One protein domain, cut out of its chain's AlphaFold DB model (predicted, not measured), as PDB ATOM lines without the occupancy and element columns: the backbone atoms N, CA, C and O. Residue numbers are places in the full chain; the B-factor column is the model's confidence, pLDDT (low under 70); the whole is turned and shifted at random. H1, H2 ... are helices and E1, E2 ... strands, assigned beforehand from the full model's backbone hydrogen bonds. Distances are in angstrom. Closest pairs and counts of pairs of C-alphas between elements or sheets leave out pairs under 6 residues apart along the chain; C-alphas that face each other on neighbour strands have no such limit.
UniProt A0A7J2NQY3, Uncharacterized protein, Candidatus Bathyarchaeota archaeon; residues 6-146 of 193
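This is residues 6 to 146 of the 193 residues of an uncharacterized protein of Candidatus Bathyarchaeota archaeon (UniProt A0A7J2NQY3). Two strongly twisted, curled sheets stand with edge strands E4 and E5 next to each other, together a curved wall that stays open between E1 and E10, with the short helix H1 on its hollow side beside E1 to E4. The tip of the long hairpin E1 and E2, residues 15 to 20, sticks out at one end. The printed part has 141 residues, with ten named strands and one named helix in the order E1 to E9, H1, E10; the class is mostly strand. Both sheets are antiparallel, in the orders E1-E2-E3-E4 and E5-E6-E7-E8-E9-E10. The whole is compact, with a radius of gyration of the C-alphas of 15.2 A and spans of 42 by 39 by 29 A.

E1, residues 6 to 15, E2, 20 to 30, E3, 35 to 38, and E4, 43 to 46, form a meander, each strand the antiparallel neighbour of the one before. N 8 and O 27 of E1 and E2 are 2.8 A apart, N 28 and O 37 of E2 and E3 2.9 A, and N 36 and O 45 of E3 and E4 2.8 A. A second meander holds E5, residues 60 to 66, E6, 69 to 76, E7, 90 to 101, E8, 104 to 113, and E9, 119 to 123. Its N and O pairs within hydrogen-bond range include N 63 and O 71, 2.9 A, N 76 and O 94, 2.9 A, N 97 and O 108, 2.9 A, and N 111 and O 121, 2.8 A. E7 bends by 62 degrees at residue 98. The closest C-alphas of E4 and E5 are those of Thr 46 and Trp 64, 5.2 A apart. H1, residues 128 to 132, is on the first sheet and at the sheet's level, its height 1.0 A; the C-alphas of Gly 45 and Ala 128 are the closest of E4 and H1, 4.6 A. Its O i to N i+4 pair is within hydrogen-bond range. E10, residues 143 to 145, is antiparallel to E9, with N 144 and O 122 3.1 A apart. E1 and E10 are apart.

E1 begins at C-alpha 6, (177.264, 109.200, 139.988), and is 28.8 A long. E2 is 31.5 A long, E6 22.9 A, E7 30.9 A and E8 28.7 A. E10 ends at C-alpha 145, (165.369, 109.927, 119.858).

The two C-alphas farthest apart, those of Lys 18 and Thr 56, are 47.6 A apart. The printed part has no cut. The links E4 to E5 and E6 to E7 are long; in the latter, residues 81 to 82 pair with residues 90 to 91 of E7. Confidence is under 70 at residues 78 to 80 and 139 to 143.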
ATOM      1  N   ALA A   6     176.531 109.647 141.168       94.75
ATOM      2  CA  ALA A   6     177.264 109.200 139.988       94.75
ATOM      3  C   ALA A   6     177.775 110.398 139.180       94.75
ATOM      4  O   ALA A   6     177.028 111.337 138.922       94.75
ATOM      5  N   THR A   7     179.028 110.349 138.733       95.75
ATOM      6  CA  THR A   7     179.588 111.371 137.839       95.75
ATOM      7  C   THR A   7     179.350 110.972 136.385       95.75
ATOM      8  O   THR A   7     179.735 109.882 135.958       95.75
ATOM      9  N   LEU A   8     178.724 111.861 135.616       94.50
ATOM     10  CA  LEU A   8     178.445 111.694 134.194       94.50
ATOM     11  C   LEU A   8     179.276 112.683 133.375       94.50
ATOM     12  O   LEU A   8     179.352 113.868 133.701       94.50
ATOM     13  N   ASN A   9     179.844 112.216 132.264       95.81
ATOM     14  CA  ASN A   9     180.391 113.097 131.237       95.81
ATOM     15  C   ASN A   9     179.310 113.360 130.186       95.81
ATOM     16  O   ASN A   9     178.942 112.465 129.426       95.81
ATOM     17  N   VAL A  10     178.787 114.581 130.160       93.94
ATOM     18  CA  VAL A  10     177.765 114.998 129.199       93.94
ATOM     19  C   VAL A  10     178.477 115.706 128.065       93.94
ATOM     20  O   VAL A  10     179.263 116.625 128.300       93.94
ATOM     21  N   SER A  11     178.214 115.296 126.829       93.50
ATOM     22  CA  SER A  11     178.811 115.925 125.658       93.50
ATOM     23  C   SER A  11     177.803 116.099 124.535       93.50
ATOM     24  O   SER A  11     176.903 115.283 124.355       93.50
ATOM     25  N   ILE A  12     177.960 117.181 123.775       89.88
ATOM     26  CA  ILE A  12     177.204 117.443 122.557       89.88
ATOM     27  C   ILE A  12     178.183 117.762 121.436       89.88
ATOM     28  O   ILE A  12     179.094 118.580 121.590       89.88
ATOM     29  N   SER A  13     177.947 117.133 120.287       89.50
ATOM     30  CA  SER A  13     178.597 117.454 119.025       89.50
ATOM     31  C   SER A  13     177.569 118.026 118.054       89.50
ATOM     32  O   SER A  13     176.608 117.354 117.688       89.50
ATOM     33  N   PHE A  14     177.781 119.260 117.607       85.12
ATOM     34  CA  PHE A  14     177.059 119.847 116.486       85.12
ATOM     35  C   PHE A  14     177.924 119.718 115.245       85.12
ATOM     36  O   PHE A  14     179.066 120.169 115.246       85.12
ATOM     37  N   THR A  15     177.382 119.150 114.175       85.38
ATOM     38  CA  THR A  15     178.078 119.051 112.889       85.38
ATOM     39  C   THR A  15     177.234 119.748 111.833       85.38
ATOM     40  O   THR A  15     176.202 119.235 111.415       85.38
ATOM     41  N   GLY A  16     177.647 120.953 111.439       81.75
ATOM     42  CA  GLY A  16     177.074 121.687 110.312       81.75
ATOM     43  C   GLY A  16     177.985 121.626 109.086       81.75
ATOM     44  O   GLY A  16     179.148 121.241 109.187       81.75
ATOM     45  N   GLU A  17     177.491 122.089 107.934       81.00
ATOM     46  CA  GLU A  17     178.205 122.016 106.643       81.00
ATOM     47  C   GLU A  17     179.624 122.614 106.654       81.00
ATOM     48  O   GLU A  17     180.459 122.245 105.833       81.00
ATOM     49  N   LYS A  18     179.907 123.566 107.554       82.19
ATOM     50  CA  LYS A  18     181.181 124.310 107.594       82.19
ATOM     51  C   LYS A  18     181.876 124.316 108.950       82.19
ATOM     52  O   LYS A  18     182.993 124.821 109.044       82.19
ATOM     53  N   LYS A  19     181.219 123.837 110.009       83.88
ATOM     54  CA  LYS A  19     181.748 123.874 111.377       83.88
ATOM     55  C   LYS A  19     181.234 122.690 112.176       83.88
ATOM     56  O   LYS A  19     180.035 122.413 112.161       83.88
ATOM     57  N   SER A  20     182.142 122.070 112.917       86.81
ATOM     58  CA  SER A  20     181.809 121.217 114.044       86.81
ATOM     59  C   SER A  20     182.050 121.975 115.351       86.81
ATOM     60  O   SER A  20     182.990 122.764 115.464       86.81
ATOM     61  N   LEU A  21     181.173 121.769 116.327       87.56
ATOM     62  CA  LEU A  21     181.314 122.267 117.691       87.56
ATOM     63  C   LEU A  21     181.160 121.079 118.628       87.56
ATOM     64  O   LEU A  21     180.158 120.378 118.560       87.56
ATOM     65  N   PHE A  22     182.138 120.876 119.502       92.38
ATOM     66  CA  PHE A  22     182.091 119.867 120.547       92.38
ATOM     67  C   PHE A  22     182.173 120.565 121.900       92.38
ATOM     68  O   PHE A  22     183.089 121.356 122.132       92.38
ATOM     69  N   ILE A  23     181.209 120.289 122.771       93.12
ATOM     70  CA  ILE A  23     181.186 120.779 124.147       93.12
ATOM     71  C   ILE A  23     180.993 119.566 125.040       93.12
ATOM     72  O   ILE A  23     180.112 118.749 124.781       93.12
ATOM     73  N   SER A  24     181.793 119.456 126.094       96.12
ATOM     74  CA  SER A  24     181.608 118.446 127.128       96.12
ATOM     75  C   SER A  24     181.809 119.035 128.516       96.12
ATOM     76  O   SER A  24     182.511 120.034 128.694       96.12
ATOM     77  N   LYS A  25     181.161 118.420 129.503       96.12
ATOM     78  CA  LYS A  25     181.293 118.783 130.909       96.12
ATOM     79  C   LYS A  25     180.959 117.595 131.794       96.12
ATOM     80  O   LYS A  25     180.073 116.806 131.480       96.12
ATOM     81  N   GLU A  26     181.663 117.500 132.910       97.12
ATOM     82  CA  GLU A  26     181.326 116.557 133.969       97.12
ATOM     83  C   GLU A  26     180.263 117.163 134.885       97.12
ATOM     84  O   GLU A  26     180.339 118.338 135.265       97.12
ATOM     85  N   VAL A  27     179.262 116.354 135.210       97.19
ATOM     86  CA  VAL A  27     178.196 116.675 136.157       97.19
ATOM     87  C   VAL A  27     178.044 115.522 137.128       97.19
ATOM     88  O   VAL A  27     178.228 114.365 136.757       97.19
ATOM     89  N   ASP A  28     177.663 115.831 138.356       97.56
ATOM     90  CA  ASP A  28     177.305 114.818 139.335       97.56
ATOM     91  C   ASP A  28     175.790 114.678 139.368       97.56
ATOM     92  O   ASP A  28     175.065 115.671 139.379       97.56
ATOM     93  N   VAL A  29     175.291 113.450 139.383       97.19
ATOM     94  CA  VAL A  29     173.861 113.169 139.436       97.19
ATOM     95  C   VAL A  29     173.564 112.287 140.627       97.19
ATOM     96  O   VAL A  29     174.187 111.244 140.815       97.19
ATOM     97  N   ASN A  30     172.586 112.696 141.428       96.19
ATOM     98  CA  ASN A  30     171.992 111.805 142.405       96.19
ATOM     99  C   ASN A  30     171.070 110.825 141.665       96.19
ATOM    100  O   ASN A  30     170.058 111.236 141.098       96.19
ATOM    101  N   THR A  31     171.417 109.543 141.638       93.56
ATOM    102  CA  THR A  31     170.712 108.504 140.874       93.56
ATOM    103  C   THR A  31     169.291 108.255 141.383       93.56
ATOM    104  O   THR A  31     168.412 107.915 140.589       93.56
ATOM    105  N   THR A  32     169.043 108.512 142.671       92.94
ATOM    106  CA  THR A  32     167.742 108.345 143.329       92.94
ATOM    107  C   THR A  32     166.839 109.569 143.137       92.94
ATOM    108  O   THR A  32     165.700 109.442 142.690       92.94
ATOM    109  N   SER A  33     167.325 110.777 143.446       94.06
ATOM    110  CA  SER A  33     166.536 112.016 143.334       94.06
ATOM    111  C   SER A  33     166.544 112.629 141.933       94.06
ATOM    112  O   SER A  33     165.755 113.534 141.658       94.06
ATOM    113  N   ARG A  34     167.428 112.148 141.047       96.38
ATOM    114  CA  ARG A  34     167.695 112.669 139.693       96.38
ATOM    115  C   ARG A  34     168.217 114.104 139.671       96.38
ATOM    116  O   ARG A  34     168.227 114.749 138.627       96.38
ATOM    117  N   GLN A  35     168.644 114.641 140.808       96.88
ATOM    118  CA  GLN A  35     169.202 115.989 140.872       96.88
ATOM    119  C   GLN A  35     170.589 116.030 140.231       96.88
ATOM    120  O   GLN A  35     171.433 115.189 140.532       96.88
ATOM    121  N   VAL A  36     170.814 117.022 139.372       97.31
ATOM    122  CA  VAL A  36     172.071 117.249 138.653       97.31
ATOM    123  C   VAL A  36     172.805 118.424 139.278       97.31
ATOM    124  O   VAL A  36     172.242 119.509 139.441       97.31
ATOM    125  N   PHE A  37     174.080 118.225 139.574       97.44
ATOM    126  CA  PHE A  37     174.972 119.187 140.191       97.44
ATOM    127  C   PHE A  37     176.175 119.449 139.285       97.44
ATOM    128  O   PHE A  37     176.689 118.560 138.606       97.44
ATOM    129  N   LEU A  38     176.653 120.688 139.288       96.12
ATOM    130  CA  LEU A  38     177.983 121.001 138.773       96.12
ATOM    131  C   LEU A  38     179.054 120.499 139.748       96.12
ATOM    132  O   LEU A  38     178.794 120.362 140.941       96.12
ATOM    133  N   SER A  39     180.291 120.358 139.271       93.06
ATOM    134  CA  SER A  39     181.449 119.953 140.088       93.06
ATOM    135  C   SER A  39     181.751 120.874 141.282       93.06
ATOM    136  O   SER A  39     182.470 120.494 142.202       93.06
ATOM    137  N   ASN A  40     181.199 122.091 141.298       94.31
ATOM    138  CA  ASN A  40     181.268 123.013 142.435       94.31
ATOM    139  C   ASN A  40     180.122 122.819 143.459       94.31
ATOM    140  O   ASN A  40     179.971 123.645 144.357       94.31
ATOM    141  N   GLY A  41     179.284 121.791 143.295       95.00
ATOM    142  CA  GLY A  41     178.130 121.487 144.144       95.00
ATOM    143  C   GLY A  41     176.865 122.303 143.852       95.00
ATOM    144  O   GLY A  41     175.873 122.156 144.562       95.00
ATOM    145  N   THR A  42     176.859 123.172 142.836       95.62
ATOM    146  CA  THR A  42     175.654 123.939 142.469       95.62
ATOM    147  C   THR A  42     174.604 123.028 141.839       95.62
ATOM    148  O   THR A  42     174.876 122.408 140.812       95.62
ATOM    149  N   LEU A  43     173.401 122.991 142.422       95.88
ATOM    150  CA  LEU A  43     172.230 122.316 141.854       95.88
ATOM    151  C   LEU A  43     171.785 123.026 140.570       95.88
ATOM    152  O   LEU A  43     171.523 124.228 140.582       95.88
ATOM    153  N   ILE A  44     171.685 122.273 139.478       95.75
ATOM    154  CA  ILE A  44     171.221 122.765 138.177       95.75
ATOM    155  C   ILE A  44     169.737 122.482 137.971       95.75
ATOM    156  O   ILE A  44     169.016 123.328 137.451       95.75
ATOM    157  N   GLY A  45     169.285 121.288 138.349       95.44
ATOM    158  CA  GLY A  45     167.962 120.804 137.976       95.44
ATOM    159  C   GLY A  45     167.737 119.350 138.341       95.44
ATOM    160  O   GLY A  45     168.600 118.701 138.931       95.44
ATOM    161  N   THR A  46     166.587 118.832 137.925       96.06
ATOM    162  CA  THR A  46     166.274 117.401 137.943       96.06
ATOM    163  C   THR A  46     166.377 116.877 136.514       96.06
ATOM    164  O   THR A  46     165.740 117.426 135.613       96.06
ATOM    165  N   THR A  47     167.196 115.851 136.277       95.69
ATOM    166  CA  THR A  47     167.256 115.217 134.958       95.69
ATOM    167  C   THR A  47     165.990 114.417 134.694       95.69
ATOM    168  O   THR A  47     165.389 113.823 135.592       95.69
ATOM    169  N   ARG A  48     165.596 114.415 133.424       93.56
ATOM    170  CA  ARG A  48     164.452 113.664 132.903       93.56
ATOM    171  C   ARG A  48     164.892 112.533 131.984       93.56
ATOM    172  O   ARG A  48     164.045 111.889 131.394       93.56
ATOM    173  N   LEU A  49     166.196 112.273 131.870       94.06
ATOM    174  CA  LEU A  49     166.719 111.186 131.037       94.06
ATOM    175  C   LEU A  49     166.290 109.801 131.545       94.06
ATOM    176  O   LEU A  49     166.270 108.840 130.782       94.06
ATOM    177  N   TRP A  50     165.907 109.700 132.818       95.12
ATOM    178  CA  TRP A  50     165.178 108.560 133.359       95.12
ATOM    179  C   TRP A  50     164.143 109.005 134.394       95.12
ATOM    180  O   TRP A  50     164.195 110.101 134.965       95.12
ATOM    181  N   ALA A  51     163.182 108.130 134.630       95.75
ATOM    182  CA  ALA A  51     162.116 108.273 135.599       95.75
ATOM    183  C   ALA A  51     161.898 106.934 136.319       95.75
ATOM    184  O   ALA A  51     162.758 106.052 136.306       95.75
ATOM    185  N   LYS A  52     160.781 106.809 137.034       95.25
ATOM    186  CA  LYS A  52     160.479 105.619 137.823       95.25
ATOM    187  C   LYS A  52     160.209 104.421 136.900       95.25
ATOM    188  O   LYS A  52     159.432 104.529 135.958       95.25
ATOM    189  N   ALA A  53     160.809 103.279 137.203       95.50
ATOM    190  CA  ALA A  53     160.464 102.009 136.573       95.50
ATOM    191  C   ALA A  53     159.111 101.489 137.086       95.50
ATOM    192  O   ALA A  53     158.806 101.609 138.276       95.50
ATOM    193  N   ASN A  54     158.339 100.848 136.212       95.88
ATOM    194  CA  ASN A  54     157.033 100.255 136.501       95.88
ATOM    195  C   ASN A  54     156.067 101.228 137.202       95.88
ATOM    196  O   ASN A  54     155.564 100.919 138.293       95.88
ATOM    197  N   PRO A  55     155.826 102.429 136.644       96.56
ATOM    198  CA  PRO A  55     154.866 103.341 137.239       96.56
ATOM    199  C   PRO A  55     153.445 102.785 137.115       96.56
ATOM    200  O   PRO A  55     153.160 101.880 136.326       96.56
ATOM    201  N   THR A  56     152.538 103.358 137.895       96.56
ATOM    202  CA  THR A  56     151.099 103.125 137.729       96.56
ATOM    203  C   THR A  56     150.460 104.241 136.910       96.56
ATOM    204  O   THR A  56     150.932 105.374 136.916       96.56
ATOM    205  N   ASP A  57     149.396 103.920 136.176       96.19
ATOM    206  CA  ASP A  57     148.658 104.922 135.404       96.19
ATOM    207  C   ASP A  57     148.059 105.985 136.340       96.19
ATOM    208  O   ASP A  57     147.499 105.650 137.389       96.19
ATOM    209  N   GLY A  58     148.223 107.264 135.994       95.88
ATOM    210  CA  GLY A  58     147.862 108.394 136.854       95.88
ATOM    211  C   GLY A  58     148.821 108.654 138.025       95.88
ATOM    212  O   GLY A  58     148.535 109.513 138.857       95.88
ATOM    213  N   GLU A  59     149.945 107.935 138.122       97.19
ATOM    214  CA  GLU A  59     150.970 108.224 139.124       97.19
ATOM    215  C   GLU A  59     151.612 109.597 138.882       97.19
ATOM    216  O   GLU A  59     151.931 109.972 137.755       97.19
ATOM    217  N   GLU A  60     151.844 110.344 139.959       97.31
ATOM    218  CA  GLU A  60     152.520 111.634 139.909       97.31
ATOM    219  C   GLU A  60     154.044 111.470 140.003       97.31
ATOM    220  O   GLU A  60     154.573 110.921 140.971       97.31
ATOM    221  N   ILE A  61     154.771 112.007 139.019       96.44
ATOM    222  CA  ILE A  61     156.236 112.009 138.985       96.44
ATOM    223  C   ILE A  61     156.744 113.446 139.012       96.44
ATOM    224  O   ILE A  61     156.363 114.289 138.203       96.44
ATOM    225  N   VAL A  62     157.669 113.735 139.926       95.44
ATOM    226  CA  VAL A  62     158.367 115.025 139.947       95.44
ATOM    227  C   VAL A  62     159.275 115.115 138.719       95.44
ATOM    228  O   VAL A  62     160.185 114.303 138.568       95.44
ATOM    229  N   VAL A  63     159.038 116.087 137.841       95.06
ATOM    230  CA  VAL A  63     159.848 116.314 136.626       95.06
ATOM    231  C   VAL A  63     160.830 117.473 136.790       95.06
ATOM    232  O   VAL A  63     161.802 117.562 136.045       95.06
ATOM    233  N   TRP A  64     160.601 118.337 137.783       95.38
ATOM    234  CA  TRP A  64     161.497 119.426 138.166       95.38
ATOM    235  C   TRP A  64     161.347 119.744 139.656       95.38
ATOM    236  O   TRP A  64     160.222 119.935 140.123       95.38
ATOM    237  N   ASP A  65     162.461 119.822 140.387       94.31
ATOM    238  CA  ASP A  65     162.477 120.144 141.821       94.31
ATOM    239  C   ASP A  65     163.659 121.057 142.177       94.31
ATOM    240  O   ASP A  65     164.683 120.621 142.713       94.31
ATOM    241  N   VAL A  66     163.534 122.341 141.827       94.12
ATOM    242  CA  VAL A  66     164.511 123.379 142.183       94.12
ATOM    243  C   VAL A  66     163.765 124.594 142.729       94.12
ATOM    244  O   VAL A  66     163.151 125.322 141.948       94.12
ATOM    245  N   PRO A  67     163.840 124.864 144.048       91.88
ATOM    246  CA  PRO A  67     163.128 125.978 144.661       91.88
ATOM    247  C   PRO A  67     163.389 127.325 143.959       91.88
ATOM    248  O   PRO A  67     164.538 127.621 143.624       91.88
ATOM    249  N   PRO A  68     162.358 128.175 143.783       93.50
ATOM    250  CA  PRO A  68     160.984 128.017 144.277       93.50
ATOM    251  C   PRO A  68     160.088 127.132 143.392       93.50
ATOM    252  O   PRO A  68     158.934 126.900 143.746       93.50
ATOM    253  N   ASP A  69     160.593 126.666 142.253       95.69
ATOM    254  CA  ASP A  69     159.810 125.969 141.244       95.69
ATOM    255  C   ASP A  69     159.762 124.456 141.510       95.69
ATOM    256  O   ASP A  69     160.776 123.788 141.726       95.69
ATOM    257  N   LYS A  70     158.561 123.886 141.429       95.62
ATOM    258  CA  LYS A  70     158.346 122.440 141.454       95.62
ATOM    259  C   LYS A  70     157.301 122.074 140.420       95.62
ATOM    260  O   LYS A  70     156.225 122.670 140.388       95.62
ATOM    261  N   ILE A  71     157.614 121.085 139.591       95.81
ATOM    262  CA  ILE A  71     156.719 120.607 138.541       95.81
ATOM    263  C   ILE A  71     156.539 119.107 138.709       95.81
ATOM    264  O   ILE A  71     157.504 118.346 138.821       95.81
ATOM    265  N   VAL A  72     155.276 118.703 138.730       96.88
ATOM    266  CA  VAL A  72     154.835 117.316 138.806       96.88
ATOM    267  C   VAL A  72     154.105 117.006 137.506       96.88
ATOM    268  O   VAL A  72     153.275 117.803 137.062       96.88
ATOM    269  N   GLY A  73     154.472 115.900 136.871       96.38
ATOM    270  CA  GLY A  73     153.778 115.355 135.715       96.38
ATOM    271  C   GLY A  73     152.943 114.139 136.098       96.38
ATOM    272  O   GLY A  73     153.244 113.468 137.086       96.38
ATOM    273  N   SER A  74     151.901 113.870 135.317       96.88
ATOM    274  CA  SER A  74     151.085 112.661 135.454       96.88
ATOM    275  C   SER A  74     151.580 111.603 134.483       96.88
ATOM    276  O   SER A  74     151.831 111.912 133.319       96.88
ATOM    277  N   VAL A  75     151.683 110.366 134.958       96.81
ATOM    278  CA  VAL A  75     151.942 109.196 134.121       96.81
ATOM    279  C   VAL A  75     150.689 108.847 133.333       96.81
ATOM    280  O   VAL A  75     149.606 108.744 133.911       96.81
ATOM    281  N   GLU A  76     150.859 108.607 132.037       95.75
ATOM    282  CA  GLU A  76     149.846 107.997 131.186       95.75
ATOM    283  C   GLU A  76     150.422 106.757 130.493       95.75
ATOM    284  O   GLU A  76     151.291 106.841 129.622       95.75
ATOM    285  N   ILE A  77     149.931 105.576 130.871       91.19
ATOM    286  CA  ILE A  77     150.321 104.307 130.248       91.19
ATOM    287  C   ILE A  77     149.400 104.070 129.059       91.19
ATOM    288  O   ILE A  77     148.464 103.263 129.087       91.19
ATOM    289  N   ARG A  78     149.663 104.794 127.975       69.88
ATOM    290  CA  ARG A  78     149.012 104.506 126.704       69.88
ATOM    291  C   ARG A  78     149.563 103.162 126.224       69.88
ATOM    292  O   ARG A  78     150.762 102.934 126.299       69.88
ATOM    293  N   GLY A  79     148.725 102.244 125.736       69.56
ATOM    294  CA  GLY A  79     149.162 100.956 125.153       69.56
ATOM    295  C   GLY A  79     149.955 101.107 123.843       69.56
ATOM    296  O   GLY A  79     149.780 100.320 122.915       69.56
ATOM    297  N   PHE A  80     150.733 102.178 123.736       69.81
ATOM    298  CA  PHE A  80     151.589 102.546 122.641       69.81
ATOM    299  C   PHE A  80     152.978 101.955 122.836       69.81
ATOM    300  O   PHE A  80     153.435 101.643 123.936       69.81
ATOM    301  N   TRP A  81     153.641 101.817 121.701       73.50
ATOM    302  CA  TRP A  81     154.996 101.320 121.595       73.50
ATOM    303  C   TRP A  81     155.783 102.359 120.821       73.50
ATOM    304  O   TRP A  81     155.327 102.807 119.764       73.50
ATOM    305  N   SER A  82     156.973 102.699 121.299       75.88
ATOM    306  CA  SER A  82     157.908 103.446 120.468       75.88
ATOM    307  C   SER A  82     158.678 102.457 119.609       75.88
ATOM    308  O   SER A  82     159.467 101.668 120.122       75.88
ATOM    309  N   SER A  83     158.455 102.483 118.294       71.88
ATOM    310  CA  SER A  83     159.275 101.739 117.326       71.88
ATOM    311  C   SER A  83     160.622 102.410 117.047       71.88
ATOM    312  O   SER A  83     161.429 101.863 116.301       71.88
ATOM    313  N   ASN A  84     160.859 103.592 117.620       74.44
ATOM    314  CA  ASN A  84     162.023 104.432 117.353       74.44
ATOM    315  C   ASN A  84     163.172 104.157 118.333       74.44
ATOM    316  O   ASN A  84     163.922 105.070 118.670       74.44
ATOM    317  N   THR A  85     163.312 102.915 118.810       87.19
ATOM    318  CA  THR A  85     164.443 102.528 119.662       87.19
ATOM    319  C   THR A  85     165.415 101.613 118.909       87.19
ATOM    320  O   THR A  85     164.980 100.796 118.090       87.19
ATOM    321  N   PRO A  86     166.725 101.671 119.216       90.06
ATOM    322  CA  PRO A  86     167.724 100.774 118.631       90.06
ATOM    323  C   PRO A  86     167.475  99.283 118.911       90.06
ATOM    324  O   PRO A  86     168.001  98.430 118.199       90.06
ATOM    325  N   GLN A  87     166.676  98.953 119.933       91.81
ATOM    326  CA  GLN A  87     166.391  97.579 120.366       91.81
ATOM    327  C   GLN A  87     165.022  97.064 119.878       91.81
ATOM    328  O   GLN A  87     164.645  95.926 120.158       91.81
ATOM    329  N   GLY A  88     164.299  97.863 119.082       89.75
ATOM    330  CA  GLY A  88     162.989  97.527 118.526       89.75
ATOM    331  C   GLY A  88     161.838  98.286 119.186       89.75
ATOM    332  O   GLY A  88     162.042  99.311 119.830       89.75
ATOM    333  N   ALA A  89     160.608  97.805 118.994       91.56
ATOM    334  CA  ALA A  89     159.452  98.410 119.642       91.56
ATOM    335  C   ALA A  89     159.520  98.196 121.159       91.56
ATOM    336  O   ALA A  89     159.637  97.055 121.591       91.56
ATOM    337  N   GLN A  90     159.432  99.270 121.937       92.12
ATOM    338  CA  GLN A  90     159.414  99.214 123.401       92.12
ATOM    339  C   GLN A  90     158.086  99.729 123.935       92.12
ATOM    340  O   GLN A  90     157.512 100.662 123.362       92.12
ATOM    341  N   LYS A  91     157.598  99.132 125.024       93.12
ATOM    342  CA  LYS A  91     156.408  99.622 125.717       93.12
ATOM    343  C   LYS A  91     156.763 100.891 126.479       93.12
ATOM    344  O   LYS A  91     157.736 100.917 127.226       93.12
ATOM    345  N   ILE A  92     155.967 101.937 126.294       94.06
ATOM    346  CA  ILE A  92     156.255 103.248 126.874       94.06
ATOM    347  C   ILE A  92     155.117 103.756 127.758       94.06
ATOM    348  O   ILE A  92     153.985 103.283 127.674       94.06
ATOM    349  N   TYR A  93     155.439 104.726 128.604       95.44
ATOM    350  CA  TYR A  93     154.487 105.596 129.275       95.44
ATOM    351  C   TYR A  93     154.898 107.052 129.073       95.44
ATOM    352  O   TYR A  93     156.089 107.368 129.018       95.44
ATOM    353  N   ASP A  94     153.908 107.930 128.985       95.31
ATOM    354  CA  ASP A  94     154.120 109.361 128.821       95.31
ATOM    355  C   ASP A  94     154.117 110.039 130.198       95.31
ATOM    356  O   ASP A  94     153.398 109.627 131.113       95.31
ATOM    357  N   ILE A  95     154.929 111.083 130.357       95.50
ATOM    358  CA  ILE A  95     154.865 112.009 131.489       95.50
ATOM    359  C   ILE A  95     154.597 113.402 130.936       95.50
ATOM    360  O   ILE A  95     155.482 114.036 130.357       95.50
ATOM    361  N   GLU A  96     153.391 113.905 131.180       94.31
ATOM    362  CA  GLU A  96     153.003 115.262 130.807       94.31
ATOM    363  C   GLU A  96     152.968 116.158 132.053       94.31
ATOM    364  O   GLU A  96     152.332 115.838 133.060       94.31
ATOM    365  N   GLY A  97     153.651 117.300 131.998       93.75
ATOM    366  CA  GLY A  97     153.750 118.246 133.107       93.75
ATOM    367  C   GLY A  97     153.790 119.693 132.633       93.75
ATOM    368  O   GLY A  97     154.292 120.013 131.558       93.75
ATOM    369  N   LYS A  98     153.269 120.612 133.446       95.06
ATOM    370  CA  LYS A  98     153.303 122.050 133.151       95.06
ATOM    371  C   LYS A  98     153.557 122.857 134.412       95.06
ATOM    372  O   LYS A  98     153.032 122.533 135.473       95.06
ATOM    373  N   GLY A  99     154.323 123.929 134.285       94.56
ATOM    374  CA  GLY A  99     154.617 124.812 135.407       94.56
ATOM    375  C   GLY A  99     155.485 125.987 134.995       94.56
ATOM    376  O   GLY A  99     155.463 126.407 133.838       94.56
ATOM    377  N   THR A 100     156.248 126.513 135.946       94.06
ATOM    378  CA  THR A 100     157.213 127.587 135.709       94.06
ATOM    379  C   THR A 100     158.620 127.133 136.048       94.06
ATOM    380  O   THR A 100     158.814 126.374 136.989       94.06
ATOM    381  N   ILE A 101     159.598 127.606 135.280       92.06
ATOM    382  CA  ILE A 101     161.020 127.537 135.620       92.06
ATOM    383  C   ILE A 101     161.582 128.942 135.483       92.06
ATOM    384  O   ILE A 101     161.501 129.545 134.409       92.06
ATOM    385  N   ASN A 102     162.135 129.481 136.569       89.88
ATOM    386  CA  ASN A 102     162.685 130.836 136.620       89.88
ATOM    387  C   ASN A 102     161.678 131.893 136.120       89.88
ATOM    388  O   ASN A 102     162.024 132.806 135.367       89.88
ATOM    389  N   GLY A 103     160.402 131.730 136.490       91.31
ATOM    390  CA  GLY A 103     159.309 132.631 136.105       91.31
ATOM    391  C   GLY A 103     158.833 132.520 134.649       91.31
ATOM    392  O   GLY A 103     157.999 133.321 134.229       91.31
ATOM    393  N   LYS A 104     159.329 131.553 133.867       92.31
ATOM    394  CA  LYS A 104     158.865 131.278 132.497       92.31
ATOM    395  C   LYS A 104     158.031 130.007 132.459       92.31
ATOM    396  O   LYS A 104     158.401 129.022 133.088       92.31
ATOM    397  N   ASN A 105     156.943 130.012 131.688       92.94
ATOM    398  CA  ASN A 105     156.137 128.811 131.473       92.94
ATOM    399  C   ASN A 105     156.990 127.709 130.837       92.94
ATOM    400  O   ASN A 105     157.674 127.946 129.840       92.94
ATOM    401  N   ALA A 106     156.907 126.514 131.403       91.50
ATOM    402  CA  ALA A 106     157.584 125.325 130.928       91.50
ATOM    403  C   ALA A 106     156.560 124.203 130.739       91.50
ATOM    404  O   ALA A 106     155.655 124.016 131.560       91.50
ATOM    405  N   LEU A 107     156.715 123.480 129.634       91.06
ATOM    406  CA  LEU A 107     155.944 122.292 129.300       91.06
ATOM    407  C   LEU A 107     156.900 121.107 129.248       91.06
ATOM    408  O   LEU A 107     158.013 121.220 128.732       91.06
ATOM    409  N   PHE A 108     156.441 119.998 129.798       90.00
ATOM    410  CA  PHE A 108     157.147 118.738 129.876       90.00
ATOM    411  C   PHE A 108     156.294 117.700 129.185       90.00
ATOM    412  O   PHE A 108     155.124 117.542 129.524       90.00
ATOM    413  N   ASP A 109     156.903 117.048 128.212       91.31
ATOM    414  CA  ASP A 109     156.329 115.942 127.471       91.31
ATOM    415  C   ASP A 109     157.488 115.005 127.127       91.31
ATOM    416  O   ASP A 109     158.477 115.412 126.492       91.31
ATOM    417  N   SER A 110     157.425 113.799 127.675       91.88
ATOM    418  CA  SER A 110     158.453 112.779 127.526       91.88
ATOM    419  C   SER A 110     157.854 111.389 127.633       91.88
ATOM    420  O   SER A 110     157.113 111.103 128.571       91.88
ATOM    421  N   ALA A 111     158.257 110.518 126.718       93.50
ATOM    422  CA  ALA A 111     157.956 109.101 126.735       93.50
ATOM    423  C   ALA A 111     159.129 108.331 127.342       93.50
ATOM    424  O   ALA A 111     160.291 108.525 126.967       93.50
ATOM    425  N   HIS A 112     158.818 107.428 128.257       94.19
ATOM    426  CA  HIS A 112     159.770 106.592 128.971       94.19
ATOM    427  C   HIS A 112     159.438 105.128 128.772       94.19
ATOM    428  O   HIS A 112     158.272 104.759 128.673       94.19
ATOM    429  N   GLU A 113     160.456 104.286 128.746       94.56
ATOM    430  CA  GLU A 113     160.258 102.847 128.719       94.56
ATOM    431  C   GLU A 113     159.755 102.351 130.081       94.56
ATOM    432  O   GLU A 113     160.222 102.802 131.128       94.56
ATOM    433  N   VAL A 114     158.742 101.482 130.070       95.19
ATOM    434  CA  VAL A 114     157.988 101.101 131.273       95.19
ATOM    435  C   VAL A 114     158.850 100.367 132.293       95.19
ATOM    436  O   VAL A 114     158.765 100.683 133.481       95.19
ATOM    437  N   ASP A 115     159.675  99.419 131.867       94.12
ATOM    438  CA  ASP A 115     160.372  98.506 132.771       94.12
ATOM    439  C   ASP A 115     161.632  99.127 133.385       94.12
ATOM    440  O   ASP A 115     161.987  98.817 134.524       94.12
ATOM    441  N   THR A 116     162.286 100.038 132.666       95.12
ATOM    442  CA  THR A 116     163.551 100.684 133.050       95.12
ATOM    443  C   THR A 116     163.381 102.149 133.448       95.12
ATOM    444  O   THR A 116     164.207 102.687 134.184       95.12
ATOM    445  N   GLY A 117     162.318 102.811 132.985       95.06
ATOM    446  CA  GLY A 117     162.084 104.242 133.181       95.06
ATOM    447  C   GLY A 117     162.971 105.143 132.315       95.06
ATOM    448  O   GLY A 117     162.941 106.364 132.487       95.06
ATOM    449  N   ILE A 118     163.774 104.594 131.403       94.88
ATOM    450  CA  ILE A 118     164.675 105.375 130.546       94.88
ATOM    451  C   ILE A 118     163.852 106.178 129.538       94.88
ATOM    452  O   ILE A 118     162.944 105.650 128.901       94.88
ATOM    453  N   MET A 119     164.164 107.465 129.391       93.19
ATOM    454  CA  MET A 119     163.499 108.345 128.433       93.19
ATOM    455  C   MET A 119     163.819 107.899 127.009       93.19
ATOM    456  O   MET A 119     164.979 107.916 126.614       93.19
ATOM    457  N   ILE A 120     162.795 107.540 126.238       92.06
ATOM    458  CA  ILE A 120     162.900 107.143 124.829       92.06
ATOM    459  C   ILE A 120     162.792 108.352 123.905       92.06
ATOM    460  O   ILE A 120     163.496 108.439 122.897       92.06
ATOM    461  N   GLU A 121     161.902 109.277 124.247       89.94
ATOM    462  CA  GLU A 121     161.541 110.406 123.402       89.94
ATOM    463  C   GLU A 121     161.044 111.571 124.259       89.94
ATOM    464  O   GLU A 121     160.550 111.381 125.367       89.94
ATOM    465  N   GLY A 122     161.180 112.794 123.754       89.19
ATOM    466  CA  GLY A 122     160.529 113.959 124.342       89.19
ATOM    467  C   GLY A 122     161.285 115.257 124.123       89.19
ATOM    468  O   GLY A 122     162.269 115.327 123.380       89.19
ATOM    469  N   ILE A 123     160.802 116.300 124.794       87.88
ATOM    470  CA  ILE A 123     161.327 117.661 124.675       87.88
ATOM    471  C   ILE A 123     162.420 117.888 125.726       87.88
ATOM    472  O   ILE A 123     162.150 117.951 126.928       87.88
ATOM    473  N   LEU A 124     163.662 118.092 125.276       88.56
ATOM    474  CA  LEU A 124     164.813 118.327 126.163       88.56
ATOM    475  C   LEU A 124     164.978 119.789 126.621       88.56
ATOM    476  O   LEU A 124     165.979 120.134 127.246       88.56
ATOM    477  N   SER A 125     164.009 120.669 126.360       89.19
ATOM    478  CA  SER A 125     164.058 122.047 126.861       89.19
ATOM    479  C   SER A 125     164.105 122.074 128.392       89.19
ATOM    480  O   SER A 125     163.288 121.432 129.048       89.19
ATOM    481  N   ASN A 126     165.046 122.823 128.969       91.38
ATOM    482  CA  ASN A 126     165.330 122.844 130.413       91.38
ATOM    483  C   ASN A 126     165.736 121.480 131.007       91.38
ATOM    484  O   ASN A 126     165.542 121.240 132.196       91.38
ATOM    485  N   GLU A 127     166.259 120.548 130.211       93.31
ATOM    486  CA  GLU A 127     166.872 119.342 130.769       93.31
ATOM    487  C   GLU A 127     168.163 119.716 131.529       93.31
ATOM    488  O   GLU A 127     168.993 120.486 131.046       93.31
ATOM    489  N   ALA A 128     168.309 119.215 132.758       95.12
ATOM    490  CA  ALA A 128     169.344 119.658 133.689       95.12
ATOM    491  C   ALA A 128     170.781 119.344 133.227       95.12
ATOM    492  O   ALA A 128     171.685 120.153 133.440       95.12
ATOM    493  N   THR A 129     171.010 118.209 132.564       94.62
ATOM    494  CA  THR A 129     172.315 117.880 131.970       94.62
ATOM    495  C   THR A 129     172.668 118.796 130.791       94.62
ATOM    496  O   THR A 129     173.825 119.196 130.662       94.62
ATOM    497  N   LEU A 130     171.689 119.234 129.990       93.62
ATOM    498  CA  LEU A 130     171.893 120.236 128.936       93.62
ATOM    499  C   LEU A 130     172.145 121.636 129.501       93.62
ATOM    500  O   LEU A 130     173.059 122.336 129.057       93.62
ATOM    501  N   LEU A 131     171.393 122.025 130.532       94.50
ATOM    502  CA  LEU A 131     171.595 123.296 131.226       94.50
ATOM    503  C   LEU A 131     173.000 123.388 131.833       94.50
ATOM    504  O   LEU A 131     173.600 124.464 131.832       94.50
ATOM    505  N   ALA A 132     173.578 122.269 132.279       94.75
ATOM    506  CA  ALA A 132     174.955 122.234 132.763       94.75
ATOM    507  C   ALA A 132     175.985 122.610 131.677       94.75
ATOM    508  O   ALA A 132     177.031 123.189 132.004       94.75
ATOM    509  N   LEU A 133     175.671 122.341 130.403       93.56
ATOM    510  CA  LEU A 133     176.431 122.764 129.221       93.56
ATOM    511  C   LEU A 133     176.101 124.199 128.767       93.56
ATOM    512  O   LEU A 133     176.708 124.690 127.818       93.56
ATOM    513  N   GLY A 134     175.170 124.883 129.439       92.31
ATOM    514  CA  GLY A 134     174.690 126.210 129.051       92.31
ATOM    515  C   GLY A 134     173.708 126.188 127.877       92.31
ATOM    516  O   GLY A 134     173.579 127.193 127.182       92.31
ATOM    517  N   ILE A 135     173.046 125.051 127.637       89.75
ATOM    518  CA  ILE A 135     172.093 124.853 126.541       89.75
ATOM    519  C   ILE A 135     170.692 124.725 127.138       89.75
ATOM    520  O   ILE A 135     170.424 123.817 127.919       89.75
ATOM    521  N   ASP A 136     169.793 125.637 126.775       86.50
ATOM    522  CA  ASP A 136     168.407 125.652 127.254       86.50
ATOM    523  C   ASP A 136     167.458 124.829 126.372       86.50
ATOM    524  O   ASP A 136     166.469 124.289 126.870       86.50
ATOM    525  N   THR A 137     167.757 124.700 125.076       83.50
ATOM    526  CA  THR A 137     166.991 123.899 124.118       83.50
ATOM    527  C   THR A 137     167.844 123.439 122.929       83.50
ATOM    528  O   THR A 137     168.736 124.149 122.465       83.50
ATOM    529  N   LEU A 138     167.530 122.265 122.375       78.38
ATOM    530  CA  LEU A 138     168.123 121.755 121.133       78.38
ATOM    531  C   LEU A 138     167.225 122.103 119.934       78.38
ATOM    532  O   LEU A 138     166.597 121.241 119.334       78.38
ATOM    533  N   GLY A 139     167.154 123.391 119.584       64.38
ATOM    534  CA  GLY A 139     166.420 123.878 118.407       64.38
ATOM    535  C   GLY A 139     164.900 124.029 118.584       64.38
ATOM    536  O   GLY A 139     164.355 123.883 119.679       64.38
ATOM    537  N   VAL A 140     164.222 124.382 117.483       51.31
ATOM    538  CA  VAL A 140     162.757 124.499 117.394       51.31
ATOM    539  C   VAL A 140     162.226 123.098 117.084       51.31
ATOM    540  O   VAL A 140     162.449 122.615 115.979       51.31
ATOM    541  N   ASN A 141     161.580 122.446 118.054       54.97
ATOM    542  CA  ASN A 141     161.176 121.026 118.034       54.97
ATOM    543  C   ASN A 141     162.311 120.030 118.330       54.97
ATOM    544  O   ASN A 141     162.409 119.017 117.647       54.97
ATOM    545  N   GLY A 142     163.174 120.311 119.316       55.28
ATOM    546  CA  GLY A 142     164.256 119.421 119.767       55.28
ATOM    547  C   GLY A 142     163.772 118.088 120.339       55.28
ATOM    548  O   GLY A 142     163.880 117.850 121.541       55.28
ATOM    549  N   GLN A 143     163.211 117.256 119.467       65.50
ATOM    550  CA  GLN A 143     162.705 115.927 119.735       65.50
ATOM    551  C   GLN A 143     163.904 114.998 119.834       65.50
ATOM    552  O   GLN A 143     164.680 114.824 118.892       65.50
ATOM    553  N   PHE A 144     164.088 114.463 121.027       76.50
ATOM    554  CA  PHE A 144     165.094 113.456 121.286       76.50
ATOM    555  C   PHE A 144     164.628 112.101 120.753       76.50
ATOM    556  O   PHE A 144     163.467 111.740 120.913       76.50
ATOM    557  N   SER A 145     165.540 111.353 120.135       75.12
ATOM    558  CA  SER A 145     165.369 109.927 119.858       75.12
ATOM    559  C   SER A 145     166.725 109.233 119.928       75.12
ATOM    560  O   SER A 145     167.765 109.843 119.654       75.12
ATOM    561  N   PHE A 146     166.724 107.957 120.304       80.62
ATOM    562  CA  PHE A 146     167.936 107.150 120.344       80.62
ATOM    563  C   PHE A 146     168.376 106.725 118.941       80.62
ATOM    564  O   PHE A 146     167.595 106.164 118.176       80.62
TER     565      PHE A 146